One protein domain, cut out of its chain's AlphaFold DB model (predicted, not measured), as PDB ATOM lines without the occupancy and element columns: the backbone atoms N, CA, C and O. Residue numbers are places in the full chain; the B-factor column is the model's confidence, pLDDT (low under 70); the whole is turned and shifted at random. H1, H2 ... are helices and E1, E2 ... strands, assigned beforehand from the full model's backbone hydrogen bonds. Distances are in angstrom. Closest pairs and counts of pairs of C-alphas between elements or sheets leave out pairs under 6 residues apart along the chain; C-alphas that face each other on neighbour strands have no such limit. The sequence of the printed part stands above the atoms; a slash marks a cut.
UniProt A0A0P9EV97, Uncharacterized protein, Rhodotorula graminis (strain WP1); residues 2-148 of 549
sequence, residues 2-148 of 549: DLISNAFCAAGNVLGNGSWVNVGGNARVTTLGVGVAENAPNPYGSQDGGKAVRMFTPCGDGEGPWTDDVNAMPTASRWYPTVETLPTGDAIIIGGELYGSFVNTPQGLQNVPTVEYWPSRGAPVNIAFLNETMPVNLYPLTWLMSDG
ATOM      1  N   ASP A   2     106.234 267.622 343.552       82.31
ATOM      2  CA  ASP A   2     106.330 266.161 343.460       82.31
ATOM      3  C   ASP A   2     107.019 265.803 342.136       82.31
ATOM      4  O   ASP A   2     106.453 265.995 341.059       82.31
ATOM      5  N   LEU A   3     108.274 265.357 342.212       88.44
ATOM      6  CA  LEU A   3     109.053 264.900 341.059       88.44
ATOM      7  C   LEU A   3     108.746 263.417 340.813       88.44
ATOM      8  O   LEU A   3     108.997 262.591 341.689       88.44
ATOM      9  N   ILE A   4     108.211 263.078 339.639       92.56
ATOM     10  CA  ILE A   4     107.799 261.707 339.300       92.56
ATOM     11  C   ILE A   4     108.770 261.020 338.343       92.56
ATOM     12  O   ILE A   4     108.930 259.801 338.409       92.56
ATOM     13  N   SER A   5     109.427 261.766 337.460       94.38
ATOM     14  CA  SER A   5     110.372 261.224 336.487       94.38
ATOM     15  C   SER A   5     111.821 261.398 336.938       94.38
ATOM     16  O   SER A   5     112.165 262.315 337.684       94.38
ATOM     17  N   ASN A   6     112.703 260.508 336.483       94.44
ATOM     18  CA  ASN A   6     114.102 260.523 336.896       94.44
ATOM     19  C   ASN A   6     114.897 261.659 336.217       94.44
ATOM     20  O   ASN A   6     115.335 261.530 335.079       94.44
ATOM     21  N   ALA A   7     115.104 262.768 336.932       94.94
ATOM     22  CA  ALA A   7     115.800 263.958 336.426       94.94
ATOM     23  C   ALA A   7     117.336 263.855 336.431       94.94
ATOM     24  O   ALA A   7     118.021 264.807 336.051       94.94
ATOM     25  N   PHE A   8     117.907 262.738 336.889       94.75
ATOM     26  CA  PHE A   8     119.355 262.560 336.867       94.75
ATOM     27  C   PHE A   8     119.863 262.636 335.424       94.75
ATOM     28  O   PHE A   8     119.305 261.967 334.560       94.75
ATOM     29  N   CYS A   9     120.908 263.438 335.185       96.25
ATOM     30  CA  CYS A   9     121.516 263.649 333.861       96.25
ATOM     31  C   CYS A   9     120.625 264.375 332.835       96.25
ATOM     32  O   CYS A   9     120.831 264.272 331.623       96.25
ATOM     33  N   ALA A  10     119.638 265.116 333.339       97.06
ATOM     34  CA  ALA A  10     118.868 266.096 332.591       97.06
ATOM     35  C   ALA A  10     119.630 267.427 332.450       97.06
ATOM     36  O   ALA A  10     120.541 267.732 333.224       97.06
ATOM     37  N   ALA A  11     119.174 268.261 331.522       97.75
ATOM     38  CA  ALA A  11     119.640 269.634 331.340       97.75
ATOM     39  C   ALA A  11     118.540 270.644 331.624       97.75
ATOM     40  O   ALA A  11     117.371 270.278 331.698       97.75
ATOM     41  N   GLY A  12     118.882 271.918 331.774       97.38
ATOM     42  CA  GLY A  12     117.883 272.939 332.037       97.38
ATOM     43  C   GLY A  12     118.329 274.341 331.672       97.38
ATOM     44  O   GLY A  12     119.497 274.584 331.390       97.38
ATOM     45  N   ASN A  13     117.365 275.253 331.653       97.38
ATOM     46  CA  ASN A  13     117.575 276.683 331.439       97.38
ATOM     47  C   ASN A  13     116.338 277.461 331.928       97.38
ATOM     48  O   ASN A  13     115.380 276.873 332.440       97.38
ATOM     49  N   VAL A  14     116.334 278.783 331.766       96.94
ATOM     50  CA  VAL A  14     115.174 279.639 332.055       96.94
ATOM     51  C   VAL A  14     114.608 280.232 330.767       96.94
ATOM     52  O   VAL A  14     115.352 280.638 329.873       96.94
ATOM     53  N   LEU A  15     113.284 280.288 330.676       98.06
ATOM     54  CA  LEU A  15     112.540 280.749 329.512       98.06
ATOM     55  C   LEU A  15     112.178 282.237 329.612       98.06
ATOM     56  O   LEU A  15     112.136 282.829 330.695       98.06
ATOM     57  N   GLY A  16     111.831 282.830 328.470       97.81
ATOM     58  CA  GLY A  16     111.451 284.241 328.347       97.81
ATOM     59  C   GLY A  16     110.194 284.630 329.125       97.81
ATOM     60  O   GLY A  16     110.007 285.801 329.434       97.81
ATOM     61  N   ASN A  17     109.353 283.657 329.485       96.81
ATOM     62  CA  ASN A  17     108.164 283.869 330.308       96.81
ATOM     63  C   ASN A  17     108.406 283.731 331.824       96.81
ATOM     64  O   ASN A  17     107.454 283.788 332.597       96.81
ATOM     65  N   GLY A  18     109.653 283.517 332.256       95.75
ATOM     66  CA  GLY A  18     110.001 283.336 333.667       95.75
ATOM     67  C   GLY A  18     109.999 281.893 334.160       95.75
ATOM     68  O   GLY A  18     110.524 281.631 335.241       95.75
ATOM     69  N   SER A  19     109.466 280.946 333.386       95.94
ATOM     70  CA  SER A  19     109.491 279.534 333.759       95.94
ATOM     71  C   SER A  19     110.889 278.935 333.581       95.94
ATOM     72  O   SER A  19     111.612 279.259 332.644       95.94
ATOM     73  N   TRP A  20     111.275 278.034 334.468       95.88
ATOM     74  CA  TRP A  20     112.482 277.224 334.403       95.88
ATOM     75  C   TRP A  20     112.125 275.879 333.790       95.88
ATOM     76  O   TRP A  20     111.123 275.274 334.175       95.88
ATOM     77  N   VAL A  21     112.935 275.424 332.842       97.00
ATOM     78  CA  VAL A  21     112.753 274.155 332.141       97.00
ATOM     79  C   VAL A  21     113.869 273.189 332.527       97.00
ATOM     80  O   VAL A  21     115.033 273.579 332.602       97.00
ATOM     81  N   ASN A  22     113.520 271.925 332.754       97.19
ATOM     82  CA  ASN A  22     114.453 270.815 332.886       97.19
ATOM     83  C   ASN A  22     114.007 269.661 331.974       97.19
ATOM     84  O   ASN A  22     112.844 269.266 331.994       97.19
ATOM     85  N   VAL A  23     114.919 269.150 331.152       97.00
ATOM     86  CA  VAL A  23     114.626 268.279 330.013       97.00
ATOM     87  C   VAL A  23     115.478 267.022 330.056       97.00
ATOM     88  O   VAL A  23     116.693 267.089 330.254       97.00
ATOM     89  N   GLY A  24     114.835 265.888 329.789       96.50
ATOM     90  CA  GLY A  24     115.491 264.592 329.701       96.50
ATOM     91  C   GLY A  24     115.808 264.010 331.072       96.50
ATOM     92  O   GLY A  24     115.166 264.334 332.078       96.50
ATOM     93  N   GLY A  25     116.796 263.126 331.111       95.62
ATOM     94  CA  GLY A  25     117.232 262.452 332.325       95.62
ATOM     95  C   GLY A  25     117.343 260.945 332.147       95.62
ATOM     96  O   GLY A  25     117.451 260.447 331.027       95.62
ATOM     97  N   ASN A  26     117.347 260.211 333.258       93.81
ATOM     98  CA  ASN A  26     117.595 258.775 333.239       93.81
ATOM     99  C   ASN A  26     116.348 257.961 332.916       93.81
ATOM    100  O   ASN A  26     115.223 258.343 333.233       93.81
ATOM    101  N   ALA A  27     116.584 256.741 332.453       92.56
ATOM    102  CA  ALA A  27     115.599 255.684 332.540       92.56
ATOM    103  C   ALA A  27     115.269 255.332 334.009       92.56
ATOM    104  O   ALA A  27     115.870 255.804 334.986       92.56
ATOM    105  N   ARG A  28     114.288 254.447 334.170       92.38
ATOM    106  CA  ARG A  28     113.930 253.863 335.469       92.38
ATOM    107  C   ARG A  28     115.079 252.976 335.953       92.38
ATOM    108  O   ARG A  28     115.524 252.106 335.206       92.38
ATOM    109  N   VAL A  29     115.526 253.161 337.196       90.62
ATOM    110  CA  VAL A  29     116.640 252.400 337.792       90.62
ATOM    111  C   VAL A  29     116.308 251.891 339.197       90.62
ATOM    112  O   VAL A  29     115.423 252.427 339.857       90.62
ATOM    113  N   THR A  30     117.028 250.863 339.644       90.81
ATOM    114  CA  THR A  30     117.094 250.369 341.030       90.81
ATOM    115  C   THR A  30     118.505 250.603 341.597       90.81
ATOM    116  O   THR A  30     119.334 251.244 340.950       90.81
ATOM    117  N   THR A  31     118.784 250.095 342.800       87.88
ATOM    118  CA  THR A  31     120.113 250.082 343.438       87.88
ATOM    119  C   THR A  31     121.227 249.736 342.453       87.88
ATOM    120  O   THR A  31     121.053 248.852 341.608       87.88
ATOM    121  N   LEU A  32     122.383 250.380 342.612       87.25
ATOM    122  CA  LEU A  32     123.547 250.284 341.723       87.25
ATOM    123  C   LEU A  32     123.298 250.793 340.292       87.25
ATOM    124  O   LEU A  32     124.019 250.410 339.371       87.25
ATOM    125  N   GLY A  33     122.261 251.610 340.088       84.25
ATOM    126  CA  GLY A  33     121.933 252.197 338.786       84.25
ATOM    127  C   GLY A  33     121.396 251.197 337.758       84.25
ATOM    128  O   GLY A  33     121.362 251.496 336.567       84.25
ATOM    129  N   VAL A  34     120.977 250.001 338.183       88.38
ATOM    130  CA  VAL A  34     120.506 248.952 337.267       88.38
ATOM    131  C   VAL A  34     119.146 249.330 336.682       88.38
ATOM    132  O   VAL A  34     118.218 249.643 337.424       88.38
ATOM    133  N   GLY A  35     119.008 249.263 335.356       87.69
ATOM    134  CA  GLY A  35     117.762 249.586 334.657       87.69
ATOM    135  C   GLY A  35     116.579 248.694 335.054       87.69
ATOM    136  O   GLY A  35     116.720 247.485 335.249       87.69
ATOM    137  N   VAL A  36     115.389 249.290 335.138       89.88
ATOM    138  CA  VAL A  36     114.133 248.617 335.492       89.88
ATOM    139  C   VAL A  36     113.153 248.709 334.323       89.88
ATOM    140  O   VAL A  36     112.725 249.796 333.935       89.88
ATOM    141  N   ALA A  37     112.741 247.556 333.789       85.88
ATOM    142  CA  ALA A  37     111.751 247.480 332.712       85.88
ATOM    143  C   ALA A  37     110.418 248.129 333.119       85.88
ATOM    144  O   ALA A  37     109.986 247.956 334.257       85.88
ATOM    145  N   GLU A  38     109.747 248.828 332.198       79.12
ATOM    146  CA  GLU A  38     108.574 249.699 332.437       79.12
ATOM    147  C   GLU A  38     107.506 249.114 333.383       79.12
ATOM    148  O   GLU A  38     107.068 249.777 334.319       79.12
ATOM    149  N   ASN A  39     107.166 247.833 333.224       83.50
ATOM    150  CA  ASN A  39     106.123 247.160 334.010       83.50
ATOM    151  C   ASN A  39     106.629 246.456 335.283       83.50
ATOM    152  O   ASN A  39     105.851 245.819 335.994       83.50
ATOM    153  N   ALA A  40     107.931 246.516 335.567       86.56
ATOM    154  CA  ALA A  40     108.514 245.923 336.763       86.56
ATOM    155  C   ALA A  40     108.401 246.876 337.971       86.56
ATOM    156  O   ALA A  40     108.448 248.102 337.791       86.56
ATOM    157  N   PRO A  41     108.288 246.336 339.204       85.81
ATOM    158  CA  PRO A  41     108.361 247.134 340.423       85.81
ATOM    159  C   PRO A  41     109.657 247.951 340.463       85.81
ATOM    160  O   PRO A  41     110.746 247.388 340.367       85.81
ATOM    161  N   ASN A  42     109.533 249.271 340.615       85.94
ATOM    162  CA  ASN A  42     110.669 250.164 340.821       85.94
ATOM    163  C   ASN A  42     110.712 250.565 342.307       85.94
ATOM    164  O   ASN A  42     109.782 251.242 342.755       85.94
ATOM    165  N   PRO A  43     111.752 250.186 343.075       85.38
ATOM    166  CA  PRO A  43     111.843 250.521 344.496       85.38
ATOM    167  C   PRO A  43     111.946 252.027 344.770       85.38
ATOM    168  O   PRO A  43     111.593 252.458 345.863       85.38
ATOM    169  N   TYR A  44     112.380 252.828 343.793       87.25
ATOM    170  CA  TYR A  44     112.426 254.288 343.901       87.25
ATOM    171  C   TYR A  44     111.152 254.977 343.398       87.25
ATOM    172  O   TYR A  44     111.032 256.191 343.514       87.25
ATOM    173  N   GLY A  45     110.205 254.230 342.820       87.25
ATOM    174  CA  GLY A  45     108.932 254.772 342.333       87.25
ATOM    175  C   GLY A  45     109.037 255.742 341.149       87.25
ATOM    176  O   GLY A  45     108.013 256.256 340.712       87.25
ATOM    177  N   SER A  46     110.237 255.974 340.609       89.31
ATOM    178  CA  SER A  46     110.454 256.902 339.502       89.31
ATOM    179  C   SER A  46     109.965 256.350 338.160       89.31
ATOM    180  O   SER A  46     110.023 255.144 337.874       89.31
ATOM    181  N   GLN A  47     109.487 257.265 337.322       92.69
ATOM    182  CA  GLN A  47     109.199 257.047 335.909       92.69
ATOM    183  C   GLN A  47     110.416 257.380 335.043       92.69
ATOM    184  O   GLN A  47     111.401 257.957 335.516       92.69
ATOM    185  N   ASP A  48     110.348 256.980 333.773       93.31
ATOM    186  CA  ASP A  48     111.379 257.293 332.787       93.31
ATOM    187  C   ASP A  48     111.470 258.812 332.595       93.31
ATOM    188  O   ASP A  48     110.462 259.491 332.397       93.31
ATOM    189  N   GLY A  49     112.676 259.352 332.742       95.12
ATOM    190  CA  GLY A  49     112.974 260.765 332.568       95.12
ATOM    191  C   GLY A  49     113.445 261.123 331.168       95.12
ATOM    192  O   GLY A  49     113.455 262.302 330.838       95.12
ATOM    193  N   GLY A  50     113.798 260.154 330.326       94.88
ATOM    194  CA  GLY A  50     114.433 260.391 329.035       94.88
ATOM    195  C   GLY A  50     113.616 261.300 328.119       94.88
ATOM    196  O   GLY A  50     114.202 262.103 327.403       94.88
ATOM    197  N   LYS A  51     112.280 261.227 328.171       95.25
ATOM    198  CA  LYS A  51     111.358 262.093 327.406       95.25
ATOM    199  C   LYS A  51     110.682 263.179 328.239       95.25
ATOM    200  O   LYS A  51     109.817 263.897 327.732       95.25
ATOM    201  N   ALA A  52     111.069 263.297 329.503       96.06
ATOM    202  CA  ALA A  52     110.399 264.176 330.431       96.06
ATOM    203  C   ALA A  52     110.762 265.641 330.182       96.06
ATOM    204  O   ALA A  52     111.924 265.979 329.931       96.06
ATOM    205  N   VAL A  53     109.767 266.512 330.324       96.56
ATOM    206  CA  VAL A  53     109.972 267.947 330.504       96.56
ATOM    207  C   VAL A  53     109.325 268.364 331.808       96.56
ATOM    208  O   VAL A  53     108.157 268.086 332.086       96.56
ATOM    209  N   ARG A  54     110.122 269.051 332.614       96.69
ATOM    210  CA  ARG A  54     109.752 269.536 333.930       96.69
ATOM    211  C   ARG A  54     109.800 271.047 333.904       96.69
ATOM    212  O   ARG A  54     110.789 271.624 333.455       96.69
ATOM    213  N   MET A  55     108.733 271.678 334.371       95.44
ATOM    214  CA  MET A  55     108.600 273.129 334.374       95.44
ATOM    215  C   MET A  55     108.352 273.616 335.786       95.44
ATOM    216  O   MET A  55     107.448 273.120 336.451       95.44
ATOM    217  N   PHE A  56     109.096 274.634 336.202       94.50
ATOM    218  CA  PHE A  56     108.839 275.388 337.424       94.50
ATOM    219  C   PHE A  56     108.641 276.854 337.075       94.50
ATOM    220  O   PHE A  56     109.446 277.405 336.342       94.50
ATOM    221  N   THR A  57     107.626 277.524 337.600       92.44
ATOM    222  CA  THR A  57     107.557 278.990 337.525       92.44
ATOM    223  C   THR A  57     107.703 279.549 338.930       92.44
ATOM    224  O   THR A  57     106.752 279.434 339.702       92.44
ATOM    225  N   PRO A  58     108.865 280.127 339.288       88.56
ATOM    226  CA  PRO A  58     109.051 280.715 340.605       88.56
ATOM    227  C   PRO A  58     107.997 281.786 340.896       88.56
ATOM    228  O   PRO A  58     107.666 282.606 340.038       88.56
ATOM    229  N   CYS A  59     107.503 281.814 342.129       84.19
ATOM    230  CA  CYS A  59     106.670 282.891 342.649       84.19
ATOM    231  C   CYS A  59     107.053 283.196 344.103       84.19
ATOM    232  O   CYS A  59     107.707 282.394 344.770       84.19
ATOM    233  N   GLY A  60     106.693 284.392 344.577       76.88
ATOM    234  CA  GLY A  60     107.230 284.950 345.824       76.88
ATOM    235  C   GLY A  60     106.836 284.222 347.114       76.88
ATOM    236  O   GLY A  60     107.479 284.434 348.135       76.88
ATOM    237  N   ASP A  61     105.806 283.376 347.087       78.06
ATOM    238  CA  ASP A  61     105.346 282.576 348.232       78.06
ATOM    239  C   ASP A  61     105.892 281.136 348.232       78.06
ATOM    240  O   ASP A  61     105.630 280.387 349.170       78.06
ATOM    241  N   GLY A  62     106.684 280.756 347.221       74.81
ATOM    242  CA  GLY A  62     107.289 279.426 347.114       74.81
ATOM    243  C   GLY A  62     106.360 278.329 346.580       74.81
ATOM    244  O   GLY A  62     106.809 277.195 346.430       74.81
ATOM    245  N   GLU A  63     105.113 278.651 346.226       81.44
ATOM    246  CA  GLU A  63     104.102 277.701 345.727       81.44
ATOM    247  C   GLU A  63     103.950 277.771 344.196       81.44
ATOM    248  O   GLU A  63     102.858 277.685 343.630       81.44
ATOM    249  N   GLY A  64     105.080 277.962 343.510       85.00
ATOM    250  CA  GLY A  64     105.144 278.166 342.064       85.00
ATOM    251  C   GLY A  64     104.513 277.026 341.274       85.00
ATOM    252  O   GLY A  64     104.721 275.862 341.634       85.00
ATOM    253  N   PRO A  65     103.787 277.310 340.170       90.25
ATOM    254  CA  PRO A  65     103.299 276.269 339.281       90.25
ATOM    255  C   PRO A  65     104.435 275.331 338.867       90.25
ATOM    256  O   PRO A  65     105.467 275.773 338.355       90.25
ATOM    257  N   TRP A  66     104.224 274.036 339.091       92.69
ATOM    258  CA  TRP A  66     105.158 272.971 338.750       92.69
ATOM    259  C   TRP A  66     104.459 271.895 337.921       92.69
ATOM    260  O   TRP A  66     103.340 271.492 338.246       92.69
ATOM    261  N   THR A  67     105.128 271.401 336.882       94.69
ATOM    262  CA  THR A  67     104.683 270.246 336.093       94.69
ATOM    263  C   THR A  67     105.847 269.304 335.821       94.69
ATOM    264  O   THR A  67     106.962 269.759 335.585       94.69
ATOM    265  N   ASP A  68     105.566 268.007 335.770       95.50
ATOM    266  CA  ASP A  68     106.489 266.957 335.335       95.50
ATOM    267  C   ASP A  68     105.737 266.059 334.344       95.50
ATOM    268  O   ASP A  68     104.877 265.270 334.740       95.50
ATOM    269  N   ASP A  69     105.987 266.257 333.048       94.69
ATOM    270  CA  ASP A  69     105.371 265.483 331.971       94.69
ATOM    271  C   ASP A  69     106.412 264.552 331.354       94.69
ATOM    272  O   ASP A  69     107.307 264.982 330.626       94.69
ATOM    273  N   VAL A  70     106.261 263.259 331.638       93.94
ATOM    274  CA  VAL A  70     107.201 262.193 331.265       93.94
ATOM    275  C   VAL A  70     107.260 261.913 329.759       93.94
ATOM    276  O   VAL A  70     108.176 261.233 329.307       93.94
ATOM    277  N   ASN A  71     106.305 262.432 328.979       91.56
ATOM    278  CA  ASN A  71     106.192 262.216 327.533       91.56
ATOM    279  C   ASN A  71     106.178 263.527 326.731       91.56
ATOM    280  O   ASN A  71     105.780 263.534 325.564       91.56
ATOM    281  N   ALA A  72     106.604 264.631 327.342       91.44
ATOM    282  CA  ALA A  72     106.572 265.950 326.725       91.44
ATOM    283  C   ALA A  72     107.463 266.075 325.475       91.44
ATOM    284  O   ALA A  72     107.117 266.821 324.556       91.44
ATOM    285  N   MET A  73     108.587 265.347 325.405       90.31
ATOM    286  CA  MET A  73     109.396 265.271 324.184       90.31
ATOM    287  C   MET A  73     108.847 264.202 323.222       90.31
ATOM    288  O   MET A  73     108.826 263.013 323.560       90.31
ATOM    289  N   PRO A  74     108.439 264.578 321.993       69.06
ATOM    290  CA  PRO A  74     107.682 263.693 321.109       69.06
ATOM    291  C   PRO A  74     108.498 262.542 320.510       69.06
ATOM    292  O   PRO A  74     107.908 261.569 320.036       69.06
ATOM    293  N   THR A  75     109.833 262.623 320.496       72.50
ATOM    294  CA  THR A  75     110.631 261.774 319.593       72.50
ATOM    295  C   THR A  75     111.640 260.905 320.328       72.50
ATOM    296  O   THR A  75     111.436 259.690 320.428       72.50
ATOM    297  N   ALA A  76     112.704 261.497 320.868       81.69
ATOM    298  CA  ALA A  76     113.832 260.759 321.422       81.69
ATOM    299  C   ALA A  76     113.938 260.956 322.933       81.69
ATOM    300  O   ALA A  76     113.720 262.052 323.442       81.69
ATOM    301  N   SER A  77     114.296 259.880 323.635       92.56
ATOM    302  CA  SER A  77     114.845 260.011 324.980       92.56
ATOM    303  C   SER A  77     116.186 260.739 324.901       92.56
ATOM    304  O   SER A  77     116.933 260.522 323.947       92.56
ATOM    305  N   ARG A  78     116.485 261.592 325.880       95.38
ATOM    306  CA  ARG A  78     117.730 262.356 325.950       95.38
ATOM    307  C   ARG A  78     118.360 262.264 327.336       95.38
ATOM    308  O   ARG A  78     117.865 262.839 328.305       95.38
ATOM    309  N   TRP A  79     119.486 261.576 327.387       95.94
ATOM    310  CA  TRP A  79     120.472 261.577 328.459       95.94
ATOM    311  C   TRP A  79     121.633 262.500 328.077       95.94
ATOM    312  O   TRP A  79     122.096 262.441 326.939       95.94
ATOM    313  N   TYR A  80     122.077 263.375 328.984       97.25
ATOM    314  CA  TYR A  80     123.083 264.416 328.704       97.25
ATOM    315  C   TYR A  80     122.801 265.324 327.484       97.25
ATOM    316  O   TYR A  80     123.715 265.585 326.693       97.25
ATOM    317  N   PRO A  81     121.566 265.838 327.287       97.50
ATOM    318  CA  PRO A  81     121.337 266.896 326.301       97.50
ATOM    319  C   PRO A  81     121.900 268.237 326.789       97.50
ATOM    320  O   PRO A  81     122.064 268.427 327.983       97.50
ATOM    321  N   THR A  82     122.091 269.211 325.902       98.25
ATOM    322  CA  THR A  82     122.280 270.628 326.280       98.25
ATOM    323  C   THR A  82     120.998 271.414 326.019       98.25
ATOM    324  O   THR A  82     120.296 271.138 325.046       98.25
ATOM    325  N   VAL A  83     120.688 272.407 326.862       98.38
ATOM    326  CA  VAL A  83     119.543 273.314 326.672       98.38
ATOM    327  C   VAL A  83     120.019 274.765 326.628       98.38
ATOM    328  O   VAL A  83     120.620 275.249 327.584       98.38
ATOM    329  N   GLU A  84     119.691 275.481 325.553       98.50
ATOM    330  CA  GLU A  84     119.976 276.917 325.404       98.50
ATOM    331  C   GLU A  84     118.683 277.689 325.111       98.50
ATOM    332  O   GLU A  84     117.833 277.240 324.340       98.50
ATOM    333  N   THR A  85     118.513 278.849 325.742       98.50
ATOM    334  CA  THR A  85     117.367 279.736 325.490       98.50
ATOM    335  C   THR A  85     117.632 280.588 324.249       98.50
ATOM    336  O   THR A  85     118.749 281.043 324.027       98.50
ATOM    337  N   LEU A  86     116.605 280.810 323.429       98.75
ATOM    338  CA  LEU A  86     116.680 281.510 322.143       98.75
ATOM    339  C   LEU A  86     116.221 282.980 322.247       98.75
ATOM    340  O   LEU A  86     115.634 283.371 323.261       98.75
ATOM    341  N   PRO A  87     116.403 283.815 321.197       98.62
ATOM    342  CA  PRO A  87     115.956 285.218 321.194       98.62
ATOM    343  C   PRO A  87     114.450 285.395 321.445       98.62
ATOM    344  O   PRO A  87     114.001 286.445 321.902       98.62
ATOM    345  N   THR A  88     113.665 284.365 321.134       98.50
ATOM    346  CA  THR A  88     112.217 284.282 321.356       98.50
ATOM    347  C   THR A  88     111.840 283.792 322.758       98.50
ATOM    348  O   THR A  88     110.658 283.710 323.083       98.50
ATOM    349  N   GLY A  89     112.816 283.464 323.605       98.44
ATOM    350  CA  GLY A  89     112.615 283.010 324.979       98.44
ATOM    351  C   GLY A  89     112.186 281.554 325.136       98.44
ATOM    352  O   GLY A  89     112.101 281.082 326.265       98.44
ATOM    353  N   ASP A  90     111.912 280.840 324.048       98.25
ATOM    354  CA  ASP A  90     111.796 279.385 324.054       98.25
ATOM    355  C   ASP A  90     113.190 278.737 324.059       98.25
ATOM    356  O   ASP A  90     114.207 279.420 323.933       98.25
ATOM    357  N   ALA A  91     113.248 277.426 324.263       97.88
ATOM    358  CA  ALA A  91     114.501 276.695 324.392       97.88
ATOM    359  C   ALA A  91     114.743 275.763 323.205       97.88
ATOM    360  O   ALA A  91     113.810 275.142 322.692       97.88
ATOM    361  N   ILE A  92     116.010 275.621 322.822       98.31
ATOM    362  CA  ILE A  92     116.497 274.537 321.972       98.31
ATOM    363  C   ILE A  92     117.130 273.451 322.850       98.31
ATOM    364  O   ILE A  92     117.848 273.746 323.804       98.31
ATOM    365  N   ILE A  93     116.846 272.194 322.528       98.19
ATOM    366  CA  ILE A  93     117.343 270.988 323.193       98.19
ATOM    367  C   ILE A  93     118.250 270.271 322.197       98.19
ATOM    368  O   ILE A  93     117.805 269.895 321.112       98.19
ATOM    369  N   ILE A  94     119.520 270.091 322.547       98.25
ATOM    370  CA  ILE A  94     120.582 269.689 321.623       98.25
ATOM    371  C   ILE A  94     121.195 268.376 322.093       98.25
ATOM    372  O   ILE A  94     121.687 268.277 323.215       98.25
ATOM    373  N   GLY A  95     121.226 267.385 321.207       97.12
ATOM    374  CA  GLY A  95     122.011 266.173 321.421       97.12
ATOM    375  C   GLY A  95     121.575 265.302 322.599       97.12
ATOM    376  O   GLY A  95     120.397 265.249 322.969       97.12
ATOM    377  N   GLY A  96     122.557 264.601 323.155       95.81
ATOM    378  CA  GLY A  96     122.375 263.556 324.152       95.81
ATOM    379  C   GLY A  96     122.361 262.154 323.542       95.81
ATOM    380  O   GLY A  96     122.650 261.947 322.359       95.81
ATOM    381  N   GLU A  97     122.008 261.179 324.366       94.75
ATOM    382  CA  GLU A  97     121.872 259.778 323.976       94.75
ATOM    383  C   GLU A  97     120.575 259.143 324.491       94.75
ATOM    384  O   GLU A  97     119.905 259.678 325.371       94.75
ATOM    385  N   LEU A  98     120.197 257.999 323.917       93.06
ATOM    386  CA  LEU A  98     118.921 257.336 324.203       93.06
ATOM    387  C   LEU A  98     118.831 256.745 325.619       93.06
ATOM    388  O   LEU A  98     117.728 256.603 326.145       93.06
ATOM    389  N   TYR A  99     119.961 256.366 326.212       87.56
ATOM    390  CA  TYR A  99     120.055 255.743 327.532       87.56
ATOM    391  C   TYR A  99     121.456 255.947 328.112       87.56
ATOM    392  O   TYR A  99     122.411 256.106 327.361       87.56
ATOM    393  N   GLY A 100     121.568 255.926 329.443       85.69
ATOM    394  CA  GLY A 100     122.814 256.249 330.130       85.69
ATOM    395  C   GLY A 100     123.946 255.259 329.859       85.69
ATOM    396  O   GLY A 100     123.788 254.045 330.019       85.69
ATOM    397  N   SER A 101     125.103 255.798 329.487       88.31
ATOM    398  CA  SER A 101     126.362 255.075 329.319       88.31
ATOM    399  C   SER A 101     127.560 255.981 329.647       88.31
ATOM    400  O   SER A 101     127.371 257.126 330.054       88.31
ATOM    401  N   PHE A 102     128.793 255.476 329.493       93.00
ATOM    402  CA  PHE A 102     129.988 256.318 329.623       93.00
ATOM    403  C   PHE A 102     130.193 257.237 328.416       93.00
ATOM    404  O   PHE A 102     130.545 258.388 328.595       93.00
ATOM    405  N   VAL A 103     129.986 256.750 327.192       94.50
ATOM    406  CA  VAL A 103     130.029 257.549 325.961       94.50
ATOM    407  C   VAL A 103     129.171 256.884 324.889       94.50
ATOM    408  O   VAL A 103     129.033 255.656 324.869       94.50
ATOM    409  N   ASN A 104     128.660 257.669 323.941       92.44
ATOM    410  CA  ASN A 104     127.993 257.113 322.772       92.44
ATOM    411  C   ASN A 104     128.994 256.635 321.720       92.44
ATOM    412  O   ASN A 104     129.987 257.281 321.415       92.44
ATOM    413  N   THR A 105     128.732 255.470 321.132       88.94
ATOM    414  CA  THR A 105     129.600 254.903 320.094       88.94
ATOM    415  C   THR A 105     128.804 254.595 318.831       88.94
ATOM    416  O   THR A 105     127.607 254.288 318.917       88.94
ATOM    417  N   PRO A 106     129.448 254.602 317.647       86.25
ATOM    418  CA  PRO A 106     128.807 254.153 316.414       86.25
ATOM    419  C   PRO A 106     128.217 252.738 316.522       86.25
ATOM    420  O   PRO A 106     127.194 252.450 315.911       86.25
ATOM    421  N   GLN A 107     128.838 251.855 317.312       86.69
ATOM    422  CA  GLN A 107     128.371 250.486 317.542       86.69
ATOM    423  C   GLN A 107     127.202 250.422 318.533       86.69
ATOM    424  O   GLN A 107     126.344 249.552 318.399       86.69
ATOM    425  N   GLY A 108     127.158 251.337 319.506       85.88
ATOM    426  CA  GLY A 108     126.099 251.421 320.511       85.88
ATOM    427  C   GLY A 108     124.769 251.955 319.976       85.88
ATOM    428  O   GLY A 108     123.746 251.733 320.610       85.88
ATOM    429  N   LEU A 109     124.765 252.625 318.813       90.44
ATOM    430  CA  LEU A 109     123.562 253.143 318.132       90.44
ATOM    431  C   LEU A 109     122.646 254.003 319.027       90.44
ATOM    432  O   LEU A 109     121.432 254.042 318.835       90.44
ATOM    433  N   GLN A 110     123.233 254.705 319.998       93.06
ATOM    434  CA  GLN A 110     122.505 255.452 321.030       93.06
ATOM    435  C   GLN A 110     122.583 256.974 320.879       93.06
ATOM    436  O   GLN A 110     121.901 257.686 321.607       93.06
ATOM    437  N   ASN A 111     123.395 257.481 319.947       95.31
ATOM    438  CA  ASN A 111     123.514 258.915 319.690       95.31
ATOM    439  C   ASN A 111     122.163 259.511 319.271       95.31
ATOM    440  O   ASN A 111     121.462 258.940 318.433       95.31
ATOM    441  N   VAL A 112     121.830 260.689 319.800       96.12
ATOM    442  CA  VAL A 112     120.670 261.482 319.380       96.12
ATOM    443  C   VAL A 112     121.180 262.719 318.638       96.12
ATOM    444  O   VAL A 112     121.262 263.800 319.216       96.12
ATOM    445  N   PRO A 113     121.516 262.615 317.338       96.56
ATOM    446  CA  PRO A 113     122.132 263.702 316.577       96.56
ATOM    447  C   PRO A 113     121.100 264.733 316.100       96.56
ATOM    448  O   PRO A 113     121.059 265.098 314.928       96.56
ATOM    449  N   THR A 114     120.187 265.151 316.973       97.12
ATOM    450  CA  THR A 114     119.096 266.059 316.610       97.12
ATOM    451  C   THR A 114     118.960 267.209 317.588       97.12
ATOM    452  O   THR A 114     119.311 267.085 318.767       97.12
ATOM    453  N   VAL A 115     118.382 268.296 317.093       97.12
ATOM    454  CA  VAL A 115     117.838 269.384 317.898       97.12
ATOM    455  C   VAL A 115     116.314 269.328 317.898       97.12
ATOM    456  O   VAL A 115     115.694 268.993 316.887       97.12
ATOM    457  N   GLU A 116     115.703 269.654 319.027       95.69
ATOM    458  CA  GLU A 116     114.266 269.914 319.145       95.69
ATOM    459  C   GLU A 116     114.024 271.109 320.071       95.69
ATOM    460  O   GLU A 116     114.980 271.724 320.540       95.69
ATOM    461  N   TYR A 117     112.769 271.488 320.303       96.19
ATOM    462  CA  TYR A 117     112.447 272.757 320.957       96.19
ATOM    463  C   TYR A 117     111.428 272.588 322.070       96.19
ATOM    464  O   TYR A 117     110.578 271.696 322.024       96.19
ATOM    465  N   TRP A 118     111.487 273.501 323.035       95.50
ATOM    466  CA  TRP A 118     110.460 273.665 324.046       95.50
ATOM    467  C   TRP A 118     109.975 275.120 324.126       95.50
ATOM    468  O   TRP A 118     110.764 275.990 324.499       95.50
ATOM    469  N   PRO A 119     108.682 275.401 323.866       94.56
ATOM    470  CA  PRO A 119     107.643 274.461 323.427       94.56
ATOM    471  C   PRO A 119     107.951 273.792 322.076       94.56
ATOM    472  O   PRO A 119     108.741 274.306 321.286       94.56
ATOM    473  N   SER A 120     107.327 272.641 321.805       93.19
ATOM    474  CA  SER A 120     107.599 271.876 320.579       93.19
ATOM    475  C   SER A 120     107.304 272.687 319.311       93.19
ATOM    476  O   SER A 120     106.209 273.226 319.142       93.19
ATOM    477  N   ARG A 121     108.273 272.708 318.388       92.38
ATOM    478  CA  ARG A 121     108.136 273.246 317.021       92.38
ATOM    479  C   ARG A 121     107.869 272.151 315.972       92.38
ATOM    480  O   ARG A 121     107.959 272.408 314.775       92.38
ATOM    481  N   GLY A 122     107.537 270.932 316.404       90.94
ATOM    482  CA  GLY A 122     107.322 269.775 315.532       90.94
ATOM    483  C   GLY A 122     108.419 268.718 315.663       90.94
ATOM    484  O   GLY A 122     108.904 268.451 316.761       90.94
ATOM    485  N   ALA A 123     108.759 268.071 314.546       92.06
ATOM    486  CA  ALA A 123     109.738 266.988 314.524       92.06
ATOM    487  C   ALA A 123     111.175 267.506 314.764       92.06
ATOM    488  O   ALA A 123     111.504 268.594 314.286       92.06
ATOM    489  N   PRO A 124     112.042 266.732 315.442       94.69
ATOM    490  CA  PRO A 124     113.448 267.074 315.604       94.69
ATOM    491  C   PRO A 124     114.179 267.177 314.268       94.69
ATOM    492  O   PRO A 124     113.879 266.455 313.313       94.69
ATOM    493  N   VAL A 125     115.195 268.032 314.234       96.00
ATOM    494  CA  VAL A 125     116.032 268.280 313.060       96.00
ATOM    495  C   VAL A 125     117.398 267.650 313.284       96.00
ATOM    496  O   VAL A 125     118.026 267.881 314.313       96.00
ATOM    497  N   ASN A 126     117.863 266.835 312.338       97.06
ATOM    498  CA  ASN A 126     119.208 266.267 312.399       97.06
ATOM    499  C   ASN A 126     120.267 267.333 312.101       97.06
ATOM    500  O   ASN A 126     120.126 268.081 311.132       97.06
ATOM    501  N   ILE A 127     121.332 267.340 312.905       97.81
ATOM    502  CA  ILE A 127     122.529 268.153 312.676       97.81
ATOM    503  C   ILE A 127     123.737 267.228 312.490       97.81
ATOM    504  O   ILE A 127     123.911 266.253 313.231       97.81
ATOM    505  N   ALA A 128     124.547 267.496 311.466       97.75
ATOM    506  CA  ALA A 128     125.681 266.657 311.080       97.75
ATOM    507  C   ALA A 128     126.783 266.690 312.143       97.75
ATOM    508  O   ALA A 128     127.372 265.653 312.456       97.75
ATOM    509  N   PHE A 129     126.974 267.849 312.774       98.38
ATOM    510  CA  PHE A 129     127.931 268.068 313.852       98.38
ATOM    511  C   PHE A 129     127.900 266.976 314.930       98.38
ATOM    512  O   PHE A 129     128.943 266.447 315.312       98.38
ATOM    513  N   LEU A 130     126.712 266.573 315.393       97.31
ATOM    514  CA  LEU A 130     126.578 265.558 316.443       97.31
ATOM    515  C   LEU A 130     126.867 264.132 315.958       97.31
ATOM    516  O   LEU A 130     127.150 263.264 316.774       97.31
ATOM    517  N   ASN A 131     126.818 263.854 314.658       95.50
ATOM    518  CA  ASN A 131     127.273 262.567 314.129       95.50
ATOM    519  C   ASN A 131     128.803 262.502 314.038       95.50
ATOM    520  O   ASN A 131     129.391 261.442 314.233       95.50
ATOM    521  N   GLU A 132     129.440 263.634 313.754       95.81
ATOM    522  CA  GLU A 132     130.879 263.736 313.497       95.81
ATOM    523  C   GLU A 132     131.731 263.877 314.763       95.81
ATOM    524  O   GLU A 132     132.951 263.747 314.701       95.81
ATOM    525  N   THR A 133     131.095 264.148 315.904       96.00
ATOM    526  CA  THR A 133     131.766 264.448 317.180       96.00
ATOM    527  C   THR A 133     131.630 263.348 318.230       96.00
ATOM    528  O   THR A 133     132.125 263.502 319.346       96.00
ATOM    529  N   MET A 134     131.012 262.213 317.886       93.81
ATOM    530  CA  MET A 134     131.089 261.011 318.724       93.81
ATOM    531  C   MET A 134     132.557 260.581 318.912       93.81
ATOM    532  O   MET A 134     133.344 260.705 317.971       93.81
ATOM    533  N   PRO A 135     132.936 260.027 320.075       94.12
ATOM    534  CA  PRO A 135     132.086 259.693 321.226       94.12
ATOM    535  C   PRO A 135     131.931 260.829 322.268       94.12
ATOM    536  O   PRO A 135     131.426 260.610 323.365       94.12
ATOM    537  N   VAL A 136     132.375 262.053 321.950       95.25
ATOM    538  CA  VAL A 136     132.553 263.170 322.904       95.25
ATOM    539  C   VAL A 136     131.608 264.320 322.563       95.25
ATOM    540  O   VAL A 136     132.019 265.444 322.276       95.25
ATOM    541  N   ASN A 137     130.315 264.025 322.517       95.50
ATOM    542  CA  ASN A 137     129.282 264.970 322.081       95.50
ATOM    543  C   ASN A 137     128.075 265.037 323.028       95.50
ATOM    544  O   ASN A 137     127.041 265.599 322.662       95.50
ATOM    545  N   LEU A 138     128.193 264.448 324.219       96.69
ATOM    546  CA  LEU A 138     127.225 264.600 325.298       96.69
ATOM    547  C   LEU A 138     127.484 265.931 326.006       96.69
ATOM    548  O   LEU A 138     128.632 266.362 326.119       96.69
ATOM    549  N   TYR A 139     126.410 266.601 326.427       97.62
ATOM    550  CA  TYR A 139     126.444 268.005 326.835       97.62
ATOM    551  C   TYR A 139     127.284 268.889 325.886       97.62
ATOM    552  O   TYR A 139     128.258 269.512 326.323       97.62
ATOM    553  N   PRO A 140     126.956 268.949 324.577       97.81
ATOM    554  CA  PRO A 140     127.707 269.775 323.638       97.81
ATOM    555  C   PRO A 140     127.723 271.225 324.134       97.81
ATOM    556  O   PRO A 140     126.672 271.809 324.431       97.81
ATOM    557  N   LEU A 141     128.918 271.802 324.250       98.62
ATOM    558  CA  LEU A 141     129.114 273.118 324.847       98.62
ATOM    559  C   LEU A 141     128.540 274.174 323.904       98.62
ATOM    560  O   LEU A 141     128.997 274.292 322.766       98.62
ATOM    561  N   THR A 142     127.514 274.895 324.360       98.75
ATOM    562  CA  THR A 142     126.666 275.719 323.491       98.75
ATOM    563  C   THR A 142     126.491 277.130 324.035       98.75
ATOM    564  O   THR A 142     126.194 277.300 325.214       98.75
ATOM    565  N   TRP A 143     126.597 278.129 323.154       98.75
ATOM    566  CA  TRP A 143     126.230 279.520 323.443       98.75
ATOM    567  C   TRP A 143     125.505 280.145 322.252       98.75
ATOM    568  O   TRP A 143     125.967 280.042 321.115       98.75
ATOM    569  N   LEU A 144     124.388 280.832 322.502       98.81
ATOM    570  CA  LEU A 144     123.761 281.685 321.493       98.81
ATOM    571  C   LEU A 144     124.583 282.958 321.256       98.81
ATOM    572  O   LEU A 144     124.830 283.718 322.197       98.81
ATOM    573  N   MET A 145     124.930 283.204 319.994       98.75
ATOM    574  CA  MET A 145     125.723 284.344 319.549       98.75
ATOM    575  C   MET A 145     124.850 285.551 319.182       98.75
ATOM    576  O   MET A 145     123.658 285.420 318.905       98.75
ATOM    577  N   SER A 146     125.431 286.758 319.142       98.56
ATOM    578  CA  SER A 146     124.674 287.999 318.876       98.56
ATOM    579  C   SER A 146     124.123 288.096 317.456       98.56
ATOM    580  O   SER A 146     123.234 288.909 317.219       98.56
ATOM    581  N   ASP A 147     124.617 287.298 316.517       98.19
ATOM    582  CA  ASP A 147     124.074 287.221 315.159       98.19
ATOM    583  C   ASP A 147     122.924 286.205 315.023       98.19
ATOM    584  O   ASP A 147     122.390 286.027 313.931       98.19
ATOM    585  N   GLY A 148     122.531 285.556 316.125       98.50
ATOM    586  CA  GLY A 148     121.445 284.580 316.176       98.50
ATOM    587  C   GLY A 148     121.872 283.137 315.904       98.50
ATOM    588  O   GLY A 148     121.044 282.246 316.057       98.50
TER     589      GLY A 148
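Overview. This is residues 2 to 148 of the 549 residues of an uncharacterized protein of Rhodotorula graminis (strain WP1) (UniProt A0A0P9EV97). Little here is regular structure: two small antiparallel sheets, E1 E2 E3 E4 and E5 E6 E7, stand partly face to face, with E8 beside E5 and loop 24 to 52 beyond one end. Of 147 printed residues, 37 are in named elements, mostly strand: E1 to E7, H1, E8. The whole is compact, radius of gyration of the C-alphas 15.5 A, spanning 45 by 43 by 24 A.

Arrangement. Begin at E1 to E4, residues 11 to 14, 20 to 23, 53 to 56 and 66 to 69, a meander of antiparallel neighbours; find N 11 and O 23, 3.0 A apart. E5 to E7, residues 82 to 85, 91 to 94 and 114 to 118, form another, with N 82 and O 94 at 2.9 A. Face to face, the two form a sandwich. E8, residues 141 to 144, pairs with no named strand; H1, residues 129 to 132, only grazes the second sheet.

Along the chain. Find C-alpha 11 at (119.640, 269.634, 331.340), beginning E1. E7 spans 13.7 A. E8 ends at C-alpha 144, (123.761, 281.685, 321.493).

Size, cuts and confidence. The farthest C-alphas, 61 and 107, are 50.0 A apart. The printed part has no cut; E2 to E3 is among the long links. Residue 74 is under pLDDT 70.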